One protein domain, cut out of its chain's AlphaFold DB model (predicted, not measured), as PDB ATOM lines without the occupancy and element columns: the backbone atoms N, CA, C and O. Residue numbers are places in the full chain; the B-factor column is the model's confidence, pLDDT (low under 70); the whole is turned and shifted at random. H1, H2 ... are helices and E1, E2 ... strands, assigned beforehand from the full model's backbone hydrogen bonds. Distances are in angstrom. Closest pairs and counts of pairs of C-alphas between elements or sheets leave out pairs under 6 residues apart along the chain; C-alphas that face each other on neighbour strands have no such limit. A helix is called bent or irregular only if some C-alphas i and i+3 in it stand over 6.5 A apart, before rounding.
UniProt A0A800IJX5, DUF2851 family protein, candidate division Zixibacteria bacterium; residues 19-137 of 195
ATOM      1  N   PHE A  19     -13.683  56.349 241.530       78.12
ATOM      2  CA  PHE A  19     -14.758  55.586 242.183       78.12
ATOM      3  C   PHE A  19     -15.292  54.396 241.366       78.12
ATOM      4  O   PHE A  19     -15.864  53.471 241.930       78.12
ATOM      5  N   ASN A  20     -15.100  54.401 240.046       79.62
ATOM      6  CA  ASN A  20     -15.532  53.342 239.134       79.62
ATOM      7  C   ASN A  20     -14.397  52.384 238.749       79.62
ATOM      8  O   ASN A  20     -14.596  51.529 237.882       79.62
ATOM      9  N   PHE A  21     -13.213  52.516 239.353       86.69
ATOM     10  CA  PHE A  21     -12.092  51.640 239.037       86.69
ATOM     11  C   PHE A  21     -12.413  50.180 239.409       86.69
ATOM     12  O   PHE A  21     -13.002  49.920 240.460       86.69
ATOM     13  N   PRO A  22     -12.022  49.201 238.574       85.75
ATOM     14  CA  PRO A  22     -12.211  47.777 238.849       85.75
ATOM     15  C   PRO A  22     -11.708  47.307 240.218       85.75
ATOM     16  O   PRO A  22     -12.348  46.465 240.832       85.75
ATOM     17  N   SER A  23     -10.595  47.852 240.709       87.56
ATOM     18  CA  SER A  23     -10.054  47.599 242.055       87.56
ATOM     19  C   SER A  23     -11.071  47.914 243.152       87.56
ATOM     20  O   SER A  23     -11.409  47.041 243.943       87.56
ATOM     21  N   VAL A  24     -11.626  49.123 243.121       86.06
ATOM     22  CA  VAL A  24     -12.675  49.573 244.040       86.06
ATOM     23  C   VAL A  24     -13.907  48.694 243.943       86.06
ATOM     24  O   VAL A  24     -14.452  48.271 244.956       86.06
ATOM     25  N   ARG A  25     -14.374  48.437 242.717       84.25
ATOM     26  CA  ARG A  25     -15.600  47.662 242.507       84.25
ATOM     27  C   ARG A  25     -15.455  46.252 243.065       84.25
ATOM     28  O   ARG A  25     -16.377  45.777 243.713       84.25
ATOM     29  N   ARG A  26     -14.298  45.617 242.854       85.75
ATOM     30  CA  ARG A  26     -13.990  44.303 243.431       85.75
ATOM     31  C   ARG A  26     -13.959  44.348 244.954       85.75
ATOM     32  O   ARG A  26     -14.576  43.487 245.563       85.75
ATOM     33  N   ALA A  27     -13.316  45.356 245.539       87.25
ATOM     34  CA  ALA A  27     -13.287  45.536 246.988       87.25
ATOM     35  C   ALA A  27     -14.695  45.691 247.584       87.25
ATOM     36  O   ALA A  27     -15.055  45.002 248.532       87.25
ATOM     37  N   GLY A  28     -15.533  46.530 246.972       85.69
ATOM     38  CA  GLY A  28     -16.920  46.693 247.399       85.69
ATOM     39  C   GLY A  28     -17.740  45.405 247.276       85.69
ATOM     40  O   GLY A  28     -18.539  45.102 248.153       85.69
ATOM     41  N   THR A  29     -17.532  44.610 246.219       81.62
ATOM     42  CA  THR A  29     -18.189  43.299 246.087       81.62
ATOM     43  C   THR A  29     -17.680  42.293 247.119       81.62
ATOM     44  O   THR A  29     -18.483  41.521 247.632       81.62
ATOM     45  N   SER A  30     -16.389  42.306 247.467       85.31
ATOM     46  CA  SER A  30     -15.862  41.387 248.483       85.31
ATOM     47  C   SER A  30     -16.447  41.625 249.871       85.31
ATOM     48  O   SER A  30     -16.549  40.662 250.616       85.31
ATOM     49  N   CYS A  31     -16.908  42.839 250.197       82.56
ATOM     50  CA  CYS A  31     -17.592  43.114 251.467       82.56
ATOM     51  C   CYS A  31     -18.872  42.281 251.651       82.56
ATOM     52  O   CYS A  31     -19.237  41.964 252.776       82.56
ATOM     53  N   VAL A  32     -19.526  41.874 250.556       81.62
ATOM     54  CA  VAL A  32     -20.736  41.041 250.621       81.62
ATOM     55  C   VAL A  32     -20.404  39.617 251.066       81.62
ATOM     56  O   VAL A  32     -21.229  38.993 251.713       81.62
ATOM     57  N   ILE A  33     -19.217  39.094 250.742       82.19
ATOM     58  CA  ILE A  33     -18.876  37.680 250.969       82.19
ATOM     59  C   ILE A  33     -18.903  37.319 252.466       82.19
ATOM     60  O   ILE A  33     -19.621  36.378 252.804       82.19
ATOM     61  N   PRO A  34     -18.220  38.057 253.371       83.69
ATOM     62  CA  PRO A  34     -18.277  37.792 254.808       83.69
ATOM     63  C   PRO A  34     -19.695  37.758 255.372       83.69
ATOM     64  O   PRO A  34     -19.984  36.949 256.245       83.69
ATOM     65  N   ALA A  35     -20.596  38.587 254.838       79.38
ATOM     66  CA  ALA A  35     -21.959  38.699 255.338       79.38
ATOM     67  C   ALA A  35     -22.797  37.416 255.189       79.38
ATOM     68  O   ALA A  35     -23.851  37.314 255.810       79.38
ATOM     69  N   GLY A  36     -22.355  36.458 254.369       80.38
ATOM     70  CA  GLY A  36     -23.036  35.178 254.182       80.38
ATOM     71  C   GLY A  36     -22.223  33.954 254.573       80.38
ATOM     72  O   GLY A  36     -22.672  32.853 254.270       80.38
ATOM     73  N   LEU A  37     -21.051  34.115 255.201       83.81
ATOM     74  CA  LEU A  37     -20.216  32.971 255.588       83.81
ATOM     75  C   LEU A  37     -20.864  32.120 256.687       83.81
ATOM     76  O   LEU A  37     -20.781  30.899 256.617       83.81
ATOM     77  N   ASP A  38     -21.541  32.750 257.648       76.31
ATOM     78  CA  ASP A  38     -22.067  32.036 258.819       76.31
ATOM     79  C   ASP A  38     -23.464  31.437 258.589       76.31
ATOM     80  O   ASP A  38     -23.787  30.372 259.114       76.31
ATOM     81  N   HIS A  39     -24.314  32.117 257.810       79.31
ATOM     82  CA  HIS A  39     -25.746  31.792 257.702       79.31
ATOM     83  C   HIS A  39     -26.282  31.759 256.263       79.31
ATOM     84  O   HIS A  39     -27.476  31.557 256.067       79.31
ATOM     85  N   GLY A  40     -25.428  31.948 255.252       87.19
ATOM     86  CA  GLY A  40     -25.856  32.109 253.861       87.19
ATOM     87  C   GLY A  40     -26.270  33.546 253.524       87.19
ATOM     88  O   GLY A  40     -26.740  34.314 254.364       87.19
ATOM     89  N   LEU A  41     -26.055  33.943 252.267       88.12
ATOM     90  CA  LEU A  41     -26.387  35.296 251.791       88.12
ATOM     91  C   LEU A  41     -27.884  35.502 251.562       88.12
ATOM     92  O   LEU A  41     -28.363  36.633 251.602       88.12
ATOM     93  N   ASP A  42     -28.594  34.424 251.265       91.06
ATOM     94  CA  ASP A  42     -29.999  34.383 250.894       91.06
ATOM     95  C   ASP A  42     -30.929  34.453 252.104       91.06
ATOM     96  O   ASP A  42     -31.912  35.196 252.041       91.06
ATOM     97  N   VAL A  43     -30.594  33.758 253.200       93.25
ATOM     98  CA  VAL A  43     -31.460  33.590 254.383       93.25
ATOM     99  C   VAL A  43     -32.105  34.906 254.832       93.25
ATOM    100  O   VAL A  43     -33.334  34.975 254.870       93.25
ATOM    101  N   PRO A  44     -31.365  36.015 255.034       93.62
ATOM    102  CA  PRO A  44     -32.001  37.236 255.527       93.62
ATOM    103  C   PRO A  44     -32.937  37.897 254.512       93.62
ATOM    104  O   PRO A  44     -33.858  38.608 254.901       93.62
ATOM    105  N   PHE A  45     -32.736  37.688 253.208       95.94
ATOM    106  CA  PHE A  45     -33.661  38.192 252.189       95.94
ATOM    107  C   PHE A  45     -34.928  37.341 252.095       95.94
ATOM    108  O   PHE A  45     -36.000  37.896 251.839       95.94
ATOM    109  N   VAL A  46     -34.818  36.030 252.330       96.56
ATOM    110  CA  VAL A  46     -35.968  35.121 252.425       96.56
ATOM    111  C   VAL A  46     -36.815  35.472 253.646       96.56
ATOM    112  O   VAL A  46     -38.003  35.745 253.494       96.56
ATOM    113  N   GLU A  47     -36.197  35.623 254.818       96.44
ATOM    114  CA  GLU A  47     -36.888  36.056 256.039       96.44
ATOM    115  C   GLU A  47     -37.575  37.418 255.855       96.44
ATOM    116  O   GLU A  47     -38.712  37.629 256.284       96.44
ATOM    117  N   ILE A  48     -36.908  38.366 255.187       98.00
ATOM    118  CA  ILE A  48     -37.501  39.667 254.860       98.00
ATOM    119  C   ILE A  48     -38.743  39.497 253.975       98.00
ATOM    120  O   ILE A  48     -39.738  40.183 254.210       98.00
ATOM    121  N   MET A  49     -38.709  38.609 252.978       97.88
ATOM    122  CA  MET A  49     -39.858  38.324 252.115       97.88
ATOM    123  C   MET A  49     -41.023  37.721 252.899       97.88
ATOM    124  O   MET A  49     -42.145  38.211 252.774       97.88
ATOM    125  N   GLU A  50     -40.754  36.719 253.732       96.69
ATOM    126  CA  GLU A  50     -41.753  36.018 254.546       96.69
ATOM    127  C   GLU A  50     -42.462  36.944 255.540       96.69
ATOM    128  O   GLU A  50     -43.669  36.840 255.758       96.69
ATOM    129  N   ASN A  51     -41.726  37.899 256.111       97.44
ATOM    130  CA  ASN A  51     -42.247  38.819 257.121       97.44
ATOM    131  C   ASN A  51     -42.784  40.140 256.540       97.44
ATOM    132  O   ASN A  51     -43.369  40.959 257.260       97.44
ATOM    133  N   SER A  52     -42.597  40.378 255.241       97.25
ATOM    134  CA  SER A  52     -43.044  41.604 254.582       97.25
ATOM    135  C   SER A  52     -44.545  41.586 254.314       97.25
ATOM    136  O   SER A  52     -45.086  40.683 253.688       97.25
ATOM    137  N   ARG A  53     -45.229  42.655 254.733       94.56
ATOM    138  CA  ARG A  53     -46.679  42.832 254.522       94.56
ATOM    139  C   ARG A  53     -47.028  43.740 253.344       94.56
ATOM    140  O   ARG A  53     -48.194  43.857 252.991       94.56
ATOM    141  N   SER A  54     -46.040  44.409 252.752       97.56
ATOM    142  CA  SER A  54     -46.252  45.270 251.591       97.56
ATOM    143  C   SER A  54     -45.012  45.351 250.695       97.56
ATOM    144  O   SER A  54     -43.886  45.213 251.187       97.56
ATOM    145  N   PRO A  55     -45.192  45.619 249.390       97.38
ATOM    146  CA  PRO A  55     -44.089  45.779 248.445       97.38
ATOM    147  C   PRO A  55     -43.064  46.854 248.844       97.38
ATOM    148  O   PRO A  55     -41.858  46.665 248.696       97.38
ATOM    149  N   GLN A  56     -43.532  47.983 249.383       96.69
ATOM    150  CA  GLN A  56     -42.671  49.093 249.795       96.69
ATOM    151  C   GLN A  56     -41.813  48.705 250.998       96.69
ATOM    152  O   GLN A  56     -40.620  49.015 251.034       96.69
ATOM    153  N   ARG A  57     -42.405  47.987 251.963       97.31
ATOM    154  CA  ARG A  57     -41.688  47.502 253.144       97.31
ATOM    155  C   ARG A  57     -40.636  46.465 252.759       97.31
ATOM    156  O   ARG A  57     -39.508  46.573 253.233       97.31
ATOM    157  N   LEU A  58     -40.961  45.570 251.823       98.19
ATOM    158  CA  LEU A  58     -40.011  44.612 251.257       98.19
ATOM    159  C   LEU A  58     -38.779  45.324 250.685       98.19
ATOM    160  O   LEU A  58     -37.647  45.044 251.078       98.19
ATOM    161  N   ILE A  59     -38.989  46.304 249.801       96.81
ATOM    162  CA  ILE A  59     -37.897  47.075 249.186       96.81
ATOM    163  C   ILE A  59     -37.070  47.809 250.244       96.81
ATOM    164  O   ILE A  59     -35.837  47.810 250.173       96.81
ATOM    165  N   GLN A  60     -37.728  48.437 251.220       96.50
ATOM    166  CA  GLN A  60     -37.061  49.168 252.292       96.50
ATOM    167  C   GLN A  60     -36.168  48.243 253.127       96.50
ATOM    168  O   GLN A  60     -35.009  48.582 253.375       96.50
ATOM    169  N   GLN A  61     -36.676  47.073 253.520       97.44
ATOM    170  CA  GLN A  61     -35.940  46.100 254.326       97.44
ATOM    171  C   GLN A  61     -34.775  45.484 253.550       97.44
ATOM    172  O   GLN A  61     -33.659  45.475 254.068       97.44
ATOM    173  N   ILE A  62     -34.977  45.078 252.289       96.38
ATOM    174  CA  ILE A  62     -33.887  44.593 251.422       96.38
ATOM    175  C   ILE A  62     -32.805  45.671 251.276       96.38
ATOM    176  O   ILE A  62     -31.614  45.387 251.400       96.38
ATOM    177  N   THR A  63     -33.202  46.927 251.045       94.56
ATOM    178  CA  THR A  63     -32.259  48.048 250.910       94.56
ATOM    179  C   THR A  63     -31.468  48.268 252.196       94.56
ATOM    180  O   THR A  63     -30.257  48.480 252.141       94.56
ATOM    181  N   GLY A  64     -32.134  48.226 253.354       93.81
ATOM    182  CA  GLY A  64     -31.489  48.334 254.659       93.81
ATOM    183  C   GLY A  64     -30.498  47.197 254.901       93.81
ATOM    184  O   GLY A  64     -29.359  47.457 255.278       93.81
ATOM    185  N   LYS A  65     -30.899  45.958 254.600       92.94
ATOM    186  CA  LYS A  65     -30.053  44.775 254.778       92.94
ATOM    187  C   LYS A  65     -28.824  44.807 253.877       92.94
ATOM    188  O   LYS A  65     -27.716  44.603 254.359       92.94
ATOM    189  N   LEU A  66     -28.983  45.162 252.601       90.44
ATOM    190  CA  LEU A  66     -27.828  45.328 251.720       90.44
ATOM    191  C   LEU A  66     -26.880  46.410 252.226       90.44
ATOM    192  O   LEU A  66     -25.681  46.187 252.235       90.44
ATOM    193  N   LYS A  67     -27.387  47.558 252.690       89.00
ATOM    194  CA  LYS A  67     -26.509  48.602 253.236       89.00
ATOM    195  C   LYS A  67     -25.642  48.078 254.378       89.00
ATOM    196  O   LYS A  67     -24.493  48.483 254.445       89.00
ATOM    197  N   GLN A  68     -26.164  47.178 255.216       87.88
ATOM    198  CA  GLN A  68     -25.406  46.534 256.297       87.88
ATOM    199  C   GLN A  68     -24.309  45.595 255.771       87.88
ATOM    200  O   GLN A  68     -23.230  45.550 256.346       87.88
ATOM    201  N   TYR A  69     -24.548  44.885 254.665       85.62
ATOM    202  CA  TYR A  69     -23.567  43.970 254.058       85.62
ATOM    203  C   TYR A  69     -22.414  44.668 253.356       85.62
ATOM    204  O   TYR A  69     -21.400  44.047 253.061       85.62
ATOM    205  N   VAL A  70     -22.583  45.945 253.029       78.94
ATOM    206  CA  VAL A  70     -21.597  46.691 252.252       78.94
ATOM    207  C   VAL A  70     -21.107  47.926 252.998       78.94
ATOM    208  O   VAL A  70     -20.689  48.904 252.372       78.94
ATOM    209  N   VAL A  71     -21.157  47.880 254.335       75.00
ATOM    210  CA  VAL A  71     -20.478  48.850 255.198       75.00
ATOM    211  C   VAL A  71     -18.991  48.500 255.213       75.00
ATOM    212  O   VAL A  71     -18.630  47.455 255.753       75.00
ATOM    213  N   PRO A  72     -18.124  49.331 254.618       69.88
ATOM    214  CA  PRO A  72     -16.694  49.173 254.808       69.88
ATOM    215  C   PRO A  72     -16.311  49.453 256.266       69.88
ATOM    216  O   PRO A  72     -16.919  50.306 256.919       69.88
ATOM    217  N   SER A  73     -15.287  48.765 256.765       70.56
ATOM    218  CA  SER A  73     -14.632  49.128 258.023       70.56
ATOM    219  C   SER A  73     -14.083  50.554 257.922       70.56
ATOM    220  O   SER A  73     -13.662  50.987 256.849       70.56
ATOM    221  N   ALA A  74     -14.039  51.297 259.031       64.56
ATOM    222  CA  ALA A  74     -13.422  52.628 259.057       64.56
ATOM    223  C   ALA A  74     -11.943  52.600 258.610       64.56
ATOM    224  O   ALA A  74     -11.429  53.591 258.098       64.56
ATOM    225  N   GLU A  75     -11.292  51.445 258.756       72.69
ATOM    226  CA  GLU A  75      -9.899  51.188 258.385       72.69
ATOM    227  C   GLU A  75      -9.747  50.617 256.964       72.69
ATOM    228  O   GLU A  75      -8.654  50.205 256.568       72.69
ATOM    229  N   ASP A  76     -10.826  50.561 256.171       81.81
ATOM    230  CA  ASP A  76     -10.763  49.945 254.850       81.81
ATOM    231  C   ASP A  76      -9.785  50.676 253.934       81.81
ATOM    232  O   ASP A  76      -9.983  51.831 253.547       81.81
ATOM    233  N   TYR A  77      -8.772  49.934 253.486       87.94
ATOM    234  CA  TYR A  77      -7.734  50.407 252.576       87.94
ATOM    235  C   TYR A  77      -8.311  51.152 251.365       87.94
ATOM    236  O   TYR A  77      -7.798  52.182 250.926       87.94
ATOM    237  N   TRP A  78      -9.421  50.647 250.830       88.94
ATOM    238  CA  TRP A  78     -10.053  51.185 249.636       88.94
ATOM    239  C   TRP A  78     -10.844  52.473 249.879       88.94
ATOM    240  O   TRP A  78     -11.268  53.091 248.904       88.94
ATOM    241  N   LEU A  79     -11.056  52.930 251.115       88.12
ATOM    242  CA  LEU A  79     -11.716  54.216 251.365       88.12
ATOM    243  C   LEU A  79     -10.879  55.392 250.825       88.12
ATOM    244  O   LEU A  79     -11.403  56.134 249.989       88.12
ATOM    245  N   PRO A  80      -9.584  55.530 251.168       90.44
ATOM    246  CA  PRO A  80      -8.724  56.541 250.557       90.44
ATOM    247  C   PRO A  80      -8.081  56.100 249.232       90.44
ATOM    248  O   PRO A  80      -7.605  56.953 248.491       90.44
ATOM    249  N   HIS A  81      -8.076  54.809 248.875       89.69
ATOM    250  CA  HIS A  81      -7.360  54.317 247.686       89.69
ATOM    251  C   HIS A  81      -8.286  53.913 246.534       89.69
ATOM    252  O   HIS A  81      -9.230  53.144 246.709       89.69
ATOM    253  N   ALA A  82      -7.971  54.337 245.305       86.69
ATOM    254  CA  ALA A  82      -8.551  53.750 244.086       86.69
ATOM    255  C   ALA A  82      -7.632  52.717 243.428       86.69
ATOM    256  O   ALA A  82      -8.106  51.845 242.701       86.69
ATOM    257  N   VAL A  83      -6.329  52.795 243.675       86.75
ATOM    258  CA  VAL A  83      -5.314  51.844 243.213       86.75
ATOM    259  C   VAL A  83      -4.342  51.577 244.355       86.75
ATOM    260  O   VAL A  83      -4.247  52.369 245.287       86.75
ATOM    261  N   PHE A  84      -3.609  50.471 244.276       86.44
ATOM    262  CA  PHE A  84      -2.607  50.158 245.287       86.44
ATOM    263  C   PHE A  84      -1.497  51.213 245.331       86.44
ATOM    264  O   PHE A  84      -0.974  51.624 244.295       86.44
ATOM    265  N   GLY A  85      -1.134  51.606 246.546       87.06
ATOM    266  CA  GLY A  85      -0.054  52.532 246.868       87.06
ATOM    267  C   GLY A  85      -0.312  53.998 246.517       87.06
ATOM    268  O   GLY A  85       0.627  54.779 246.617       87.06
ATOM    269  N   ALA A  86      -1.519  54.380 246.081       85.56
ATOM    270  CA  ALA A  86      -1.840  55.778 245.789       85.56
ATOM    271  C   ALA A  86      -3.188  56.201 246.383       85.56
ATOM    272  O   ALA A  86      -4.246  55.675 246.014       85.56
ATOM    273  N   GLU A  87      -3.125  57.189 247.269       87.00
ATOM    274  CA  GLU A  87      -4.290  57.817 247.877       87.00
ATOM    275  C   GLU A  87      -4.976  58.792 246.917       87.00
ATOM    276  O   GLU A  87      -4.375  59.390 246.020       87.00
ATOM    277  N   MET A  88      -6.280  58.939 247.104       85.25
ATOM    278  CA  MET A  88      -7.109  59.911 246.418       85.25
ATOM    279  C   MET A  88      -7.152  61.214 247.214       85.25
ATOM    280  O   MET A  88      -7.331  61.199 248.424       85.25
ATOM    281  N   HIS A  89      -7.142  62.351 246.516       78.94
ATOM    282  CA  HIS A  89      -7.374  63.660 247.144       78.94
ATOM    283  C   HIS A  89      -8.753  63.801 247.807       78.94
ATOM    284  O   HIS A  89      -8.924  64.629 248.694       78.94
ATOM    285  N   ILE A  90      -9.748  63.035 247.351       79.38
ATOM    286  CA  ILE A  90     -11.112  63.054 247.885       79.38
ATOM    287  C   ILE A  90     -11.445  61.636 248.335       79.38
ATOM    288  O   ILE A  90     -11.606  60.746 247.498       79.38
ATOM    289  N   GLY A  91     -11.545  61.434 249.648       76.50
ATOM    290  CA  GLY A  91     -11.983  60.169 250.230       76.50
ATOM    291  C   GLY A  91     -13.460  59.871 249.952       76.50
ATOM    292  O   GLY A  91     -14.213  60.700 249.436       76.50
ATOM    293  N   ARG A  92     -13.896  58.666 250.314       81.06
ATOM    294  CA  ARG A  92     -15.305  58.248 250.267       81.06
ATOM    295  C   ARG A  92     -15.720  57.631 251.590       81.06
ATOM    296  O   ARG A  92     -14.885  57.108 252.312       81.06
ATOM    297  N   SER A  93     -17.023  57.622 251.835       79.50
ATOM    298  CA  SER A  93     -17.635  56.968 252.995       79.50
ATOM    299  C   SER A  93     -18.152  55.555 252.709       79.50
ATOM    300  O   SER A  93     -18.544  54.851 253.631       79.50
ATOM    301  N   SER A  94     -18.194  55.123 251.441       83.12
ATOM    302  CA  SER A  94     -18.629  53.773 251.069       83.12
ATOM    303  C   SER A  94     -17.989  53.300 249.765       83.12
ATOM    304  O   SER A  94     -17.806  54.083 248.829       83.12
ATOM    305  N   LEU A  95     -17.687  52.000 249.689       84.38
ATOM    306  CA  LEU A  95     -17.181  51.334 248.484       84.38
ATOM    307  C   LEU A  95     -18.291  51.005 247.480       84.38
ATOM    308  O   LEU A  95     -18.016  50.853 246.287       84.38
ATOM    309  N   VAL A  96     -19.545  50.934 247.936       84.81
ATOM    310  CA  VAL A  96     -20.702  50.610 247.098       84.81
ATOM    311  C   VAL A  96     -21.759  51.695 247.226       84.81
ATOM    312  O   VAL A  96     -22.424  51.865 248.241       84.81
ATOM    313  N   GLY A  97     -21.928  52.450 246.143       82.81
ATOM    314  CA  GLY A  97     -22.897  53.539 246.086       82.81
ATOM    315  C   GLY A  97     -24.349  53.057 246.088       82.81
ATOM    316  O   GLY A  97     -24.663  51.910 245.762       82.81
ATOM    317  N   SER A  98     -25.269  53.973 246.389       84.56
ATOM    318  CA  SER A  98     -26.714  53.710 246.393       84.56
ATOM    319  C   SER A  98     -27.238  53.178 245.054       84.56
ATOM    320  O   SER A  98     -28.111  52.319 245.046       84.56
ATOM    321  N   SER A  99     -26.684  53.617 243.919       86.81
ATOM    322  CA  SER A  99     -27.065  53.108 242.593       86.81
ATOM    323  C   SER A  99     -26.804  51.609 242.437       86.81
ATOM    324  O   SER A  99     -27.648  50.900 241.896       86.81
ATOM    325  N   ARG A 100     -25.685  51.103 242.970       86.69
ATOM    326  CA  ARG A 100     -25.344  49.674 242.917       86.69
ATOM    327  C   ARG A 100     -26.274  48.827 243.771       86.69
ATOM    328  O   ARG A 100     -26.676  47.761 243.325       86.69
ATOM    329  N   HIS A 101     -26.686  49.333 244.931       89.50
ATOM    330  CA  HIS A 101     -27.716  48.678 245.737       89.50
ATOM    331  C   HIS A 101     -29.005  48.489 244.929       89.50
ATOM    332  O   HIS A 101     -29.541  47.387 244.873       89.50
ATOM    333  N   LYS A 102     -29.469  49.542 244.240       92.94
ATOM    334  CA  LYS A 102     -30.674  49.465 243.400       92.94
ATOM    335  C   LYS A 102     -30.534  48.435 242.278       92.94
ATOM    336  O   LYS A 102     -31.443  47.639 242.059       92.94
ATOM    337  N   GLU A 103     -29.387  48.419 241.600       91.81
ATOM    338  CA  GLU A 103     -29.096  47.427 240.559       91.81
ATOM    339  C   GLU A 103     -29.100  45.990 241.102       91.81
ATOM    340  O   GLU A 103     -29.668  45.114 240.459       91.81
ATOM    341  N   MET A 104     -28.510  45.735 242.275       91.69
ATOM    342  CA  MET A 104     -28.517  44.402 242.898       91.69
ATOM    343  C   MET A 104     -29.938  43.943 243.234       91.69
ATOM    344  O   MET A 104     -30.293  42.792 242.981       91.69
ATOM    345  N   ILE A 105     -30.772  44.847 243.757       95.25
ATOM    346  CA  ILE A 105     -32.166  44.539 244.092       95.25
ATOM    347  C   ILE A 105     -32.942  44.130 242.838       95.25
ATOM    348  O   ILE A 105     -33.574  43.078 242.817       95.25
ATOM    349  N   VAL A 106     -32.865  44.949 241.788       95.69
ATOM    350  CA  VAL A 106     -33.626  44.756 240.549       95.69
ATOM    351  C   VAL A 106     -33.123  43.565 239.734       95.69
ATOM    352  O   VAL A 106     -33.934  42.820 239.194       95.69
ATOM    353  N   ASN A 107     -31.805  43.390 239.623       93.94
ATOM    354  CA  ASN A 107     -31.220  42.418 238.698       93.94
ATOM    355  C   ASN A 107     -30.965  41.049 239.334       93.94
ATOM    356  O   ASN A 107     -30.799  40.080 238.598       93.94
ATOM    357  N   ALA A 108     -30.891  40.959 240.667       93.44
ATOM    358  CA  ALA A 108     -30.541  39.717 241.353       93.44
ATOM    359  C   ALA A 108     -31.557  39.336 242.433       93.44
ATOM    360  O   ALA A 108     -32.155  38.269 242.341       93.44
ATOM    361  N   ILE A 109     -31.797  40.202 243.422       95.94
ATOM    362  CA  ILE A 109     -32.555  39.811 244.624       95.94
ATOM    363  C   ILE A 109     -34.036  39.587 244.319       95.94
ATOM    364  O   ILE A 109     -34.559  38.528 244.642       95.94
ATOM    365  N   LEU A 110     -34.725  40.541 243.681       97.31
ATOM    366  CA  LEU A 110     -36.148  40.368 243.361       97.31
ATOM    367  C   LEU A 110     -36.390  39.187 242.399       97.31
ATOM    368  O   LEU A 110     -37.292  38.396 242.678       97.31
ATOM    369  N   PRO A 111     -35.602  38.997 241.318       96.62
ATOM    370  CA  PRO A 111     -35.707  37.797 240.489       96.62
ATOM    371  C   PRO A 111     -35.467  36.493 241.261       96.62
ATOM    372  O   PRO A 111     -36.219  35.540 241.070       96.62
ATOM    373  N   PHE A 112     -34.464  36.460 242.145       97.38
ATOM    374  CA  PHE A 112     -34.165  35.300 242.986       97.38
ATOM    375  C   PHE A 112     -35.331  34.962 243.920       97.38
ATOM    376  O   PHE A 112     -35.825  33.838 243.892       97.38
ATOM    377  N   LEU A 113     -35.831  35.940 244.678       98.12
ATOM    378  CA  LEU A 113     -36.956  35.748 245.599       98.12
ATOM    379  C   LEU A 113     -38.224  35.298 244.863       98.12
ATOM    380  O   LEU A 113     -38.931  34.410 245.330       98.12
ATOM    381  N   TYR A 114     -38.492  35.857 243.679       98.06
ATOM    382  CA  TYR A 114     -39.617  35.418 242.854       98.06
ATOM    383  C   TYR A 114     -39.457  33.964 242.393       98.06
ATOM    384  O   TYR A 114     -40.422  33.201 242.429       98.06
ATOM    385  N   ALA A 115     -38.255  33.575 241.956       97.94
ATOM    386  CA  ALA A 115     -37.967  32.206 241.542       97.94
ATOM    387  C   ALA A 115     -38.115  31.217 242.709       97.94
ATOM    388  O   ALA A 115     -38.726  30.167 242.526       97.94
ATOM    389  N   LEU A 116     -37.638  31.585 243.900       97.81
ATOM    390  CA  LEU A 116     -37.758  30.781 245.115       97.81
ATOM    391  C   LEU A 116     -39.222  30.598 245.544       97.81
ATOM    392  O   LEU A 116     -39.666  29.472 245.766       97.81
ATOM    393  N   ALA A 117     -39.994  31.689 245.593       97.50
ATOM    394  CA  ALA A 117     -41.421  31.639 245.907       97.50
ATOM    395  C   ALA A 117     -42.193  30.794 244.884       97.50
ATOM    396  O   ALA A 117     -43.076  30.026 245.252       97.50
ATOM    397  N   LYS A 118     -41.825  30.888 243.598       97.81
ATOM    398  CA  LYS A 118     -42.408  30.068 242.531       97.81
ATOM    399  C   LYS A 118     -42.081  28.586 242.690       97.81
ATOM    400  O   LYS A 118     -42.968  27.763 242.509       97.81
ATOM    401  N   GLN A 119     -40.831  28.249 243.001       97.69
ATOM    402  CA  GLN A 119     -40.414  26.866 243.244       97.69
ATOM    403  C   GLN A 119     -41.131  26.261 244.457       97.69
ATOM    404  O   GLN A 119     -41.425  25.074 244.457       97.69
ATOM    405  N   SER A 120     -41.425  27.088 245.459       95.50
ATOM    406  CA  SER A 120     -42.107  26.688 246.694       95.50
ATOM    407  C   SER A 120     -43.635  26.822 246.620       95.50
ATOM    408  O   SER A 120     -44.301  26.694 247.641       95.50
ATOM    409  N   GLU A 121     -44.185  27.140 245.442       96.62
ATOM    410  CA  GLU A 121     -45.625  27.329 245.189       96.62
ATOM    411  C   GLU A 121     -46.310  28.377 246.098       96.62
ATOM    412  O   GLU A 121     -47.517  28.349 246.336       96.62
ATOM    413  N   GLN A 122     -45.553  29.370 246.574       97.06
ATOM    414  CA  GLN A 122     -46.034  30.409 247.490       97.06
ATOM    415  C   GLN A 122     -46.605  31.613 246.726       97.06
ATOM    416  O   GLN A 122     -45.943  32.634 246.510       97.06
ATOM    417  N   GLN A 123     -47.867  31.502 246.309       97.31
ATOM    418  CA  GLN A 123     -48.524  32.473 245.425       97.31
ATOM    419  C   GLN A 123     -48.594  33.907 245.992       97.31
ATOM    420  O   GLN A 123     -48.453  34.884 245.241       97.31
ATOM    421  N   ASP A 124     -48.767  34.050 247.307       97.56
ATOM    422  CA  ASP A 124     -48.809  35.357 247.975       97.56
ATOM    423  C   ASP A 124     -47.451  36.057 247.914       97.56
ATOM    424  O   ASP A 124     -47.363  37.231 247.543       97.56
ATOM    425  N   GLN A 125     -46.371  35.316 248.166       97.94
ATOM    426  CA  GLN A 125     -45.006  35.830 248.061       97.94
ATOM    427  C   GLN A 125     -44.640  36.172 246.618       97.94
ATOM    428  O   GLN A 125     -44.091  37.243 246.351       97.94
ATOM    429  N   MET A 126     -45.011  35.320 245.656       98.31
ATOM    430  CA  MET A 126     -44.840  35.627 244.231       98.31
ATOM    431  C   MET A 126     -45.535  36.941 243.862       98.31
ATOM    432  O   MET A 126     -44.986  37.759 243.115       98.31
ATOM    433  N   THR A 127     -46.748  37.157 244.378       98.25
ATOM    434  CA  THR A 127     -47.522  38.376 244.133       98.25
ATOM    435  C   THR A 127     -46.854  39.592 244.767       98.25
ATOM    436  O   THR A 127     -46.674  40.597 244.074       98.25
ATOM    437  N   LEU A 128     -46.419  39.478 246.023       98.44
ATOM    438  CA  LEU A 128     -45.701  40.513 246.761       98.44
ATOM    439  C   LEU A 128     -44.418  40.946 246.035       98.44
ATOM    440  O   LEU A 128     -44.243  42.130 245.736       98.44
ATOM    441  N   VAL A 129     -43.543  39.997 245.689       98.00
ATOM    442  CA  VAL A 129     -42.263  40.275 245.015       98.00
ATOM    443  C   VAL A 129     -42.497  40.882 243.632       98.00
ATOM    444  O   VAL A 129     -41.847  41.858 243.255       98.00
ATOM    445  N   ARG A 130     -43.476  40.367 242.876       97.00
ATOM    446  CA  ARG A 130     -43.836  40.920 241.562       97.00
ATOM    447  C   ARG A 130     -44.342  42.357 241.669       97.00
ATOM    448  O   ARG A 130     -44.005  43.180 240.819       97.00
ATOM    449  N   GLN A 131     -45.161  42.669 242.673       97.38
ATOM    450  CA  GLN A 131     -45.630  44.035 242.910       97.38
ATOM    451  C   GLN A 131     -44.477  44.959 243.312       97.38
ATOM    452  O   GLN A 131     -44.384  46.059 242.773       97.38
ATOM    453  N   ALA A 132     -43.560  44.495 244.166       97.31
ATOM    454  CA  ALA A 132     -42.362  45.247 244.535       97.31
ATOM    455  C   ALA A 132     -41.502  45.572 243.314       97.31
ATOM    456  O   ALA A 132     -41.091  46.713 243.127       97.31
ATOM    457  N   TYR A 133     -41.303  44.604 242.423       95.94
ATOM    458  CA  TYR A 133     -40.559  44.837 241.194       95.94
ATOM    459  C   TYR A 133     -41.261  45.858 240.281       95.94
ATOM    460  O   TYR A 133     -40.631  46.797 239.794       95.94
ATOM    461  N   LYS A 134     -42.580  45.744 240.096       93.25
ATOM    462  CA  LYS A 134     -43.349  46.706 239.289       93.25
ATOM    463  C   LYS A 134     -43.291  48.136 239.825       93.25
ATOM    464  O   LYS A 134     -43.296  49.064 239.034       93.25
ATOM    465  N   GLN A 135     -43.249  48.305 241.142       93.00
ATOM    466  CA  GLN A 135     -43.212  49.618 241.790       93.00
ATOM    467  C   GLN A 135     -41.792  50.185 241.923       93.00
ATOM    468  O   GLN A 135     -41.619  51.314 242.382       93.00
ATOM    469  N   TYR A 136     -40.765  49.414 241.559       94.44
ATOM    470  CA  TYR A 136     -39.389  49.863 241.679       94.44
ATOM    471  C   TYR A 136     -39.080  50.921 240.616       94.44
ATOM    472  O   TYR A 136     -39.161  50.651 239.415       94.44
ATOM    473  N   LEU A 137     -38.691  52.115 241.066       90.62
ATOM    474  CA  LEU A 137     -38.376  53.243 240.189       90.62
ATOM    475  C   LEU A 137     -37.195  52.949 239.264       90.62
ATOM    476  O   LEU A 137     -36.282  52.188 239.595       90.62
TER     477      LEU A 137
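AT A GLANCE: This is residues 19 to 137 of the 195 residues of the protein "DUF2851 family protein" of candidate division Zixibacteria bacterium (UniProt A0A800IJX5). Two helical hairpins, H2 with H3 and H4b with H5, lie crosswise on each other and make a helical body; the bent helix H4 begins with its arm H4a crossing H3. At the other end of the long axis the model is looser, with H1, the short strand E1 and the long links of residues 70 to 80 and 84 to 97. The printed part has 119 residues with five named helices and one named strand, in the order H1 H2 H3 E1 H4 H5, and is mostly helix. It is elongated, spanning 52 by 32 by 20 A, and only just loose, close to compact, with a radius of gyration of the C-alphas of 16.3 A.

HOW THE PARTS SIT: Begin with H4, residues 98 to 119, assigned as one helix by its hydrogen bonds but bent: C-alphas 107 and 110 are 7.1 A apart. Its arms, H4a to residue 107 and H4b from residue 110, stand at a shallow tilt of 27 degrees. H4b and H5, residues 123 to 135, form a hairpin at 18 degrees, opposite ways; their closest C-alphas, of Tyr 114 and Met 126, are 5.4 A apart. Look next at the hairpin of H2, residues 43 to 51, and H3, residues 55 to 69, at 23 degrees, with Met 49 and Leu 58 closest, their C-alphas 6.3 A apart. H3 touches H5 with residues 55 to 59 alone, about perpendicular at 80 degrees; the closest C-alphas, of Pro 55 and Ala 132, are 4.3 A apart. H3 touches H4a with residues 62 to 67 alone, at a steep tilt of 60 degrees; the closest C-alphas, of Leu 66 and His 101, are 6.9 A apart. H2 and H4b only just touch, with 3 pairs of C-alphas within 8 A, the closest those of Val 46 and Leu 113 at 6.9 A. H1, residues 22 to 30, touches no helix; its Val 24 is closest to Ala 82 of E1, residues 81 to 83, with C-alphas 5.9 A apart. E1 pairs with no named strand, but residues 86 to 87 lie antiparallel to it in a short pairing. In H1, H2, H3, H4a, H4b and H5 every O i to N i+4 pair is within hydrogen-bond range.

IN THESE COORDINATES: Find C-alpha 98 at (-26.714, 53.710, 246.393), where H4a begins and runs 14.4 A; H4b runs 14.2 A. H5 runs 18.3 A to C-alpha 135 at (-43.212, 49.618, 241.790). H3 is 21.4 A long, H2 12.3 A, E1 5.5 A, and H1 12.1 A from C-alpha 22 at (-12.211, 47.777, 238.849).

THE WHOLE: The two C-alphas farthest apart, those of His 89 and Glu 121, are 52.8 A apart. The printed part has no cut. The links H1 to H2, H3 to E1 and E1 to H4 are long; H2 to H3 and H4 to H5 are tight. Mean pLDDT of the printed part is 89.7, and residues 72 and 74 are under 70.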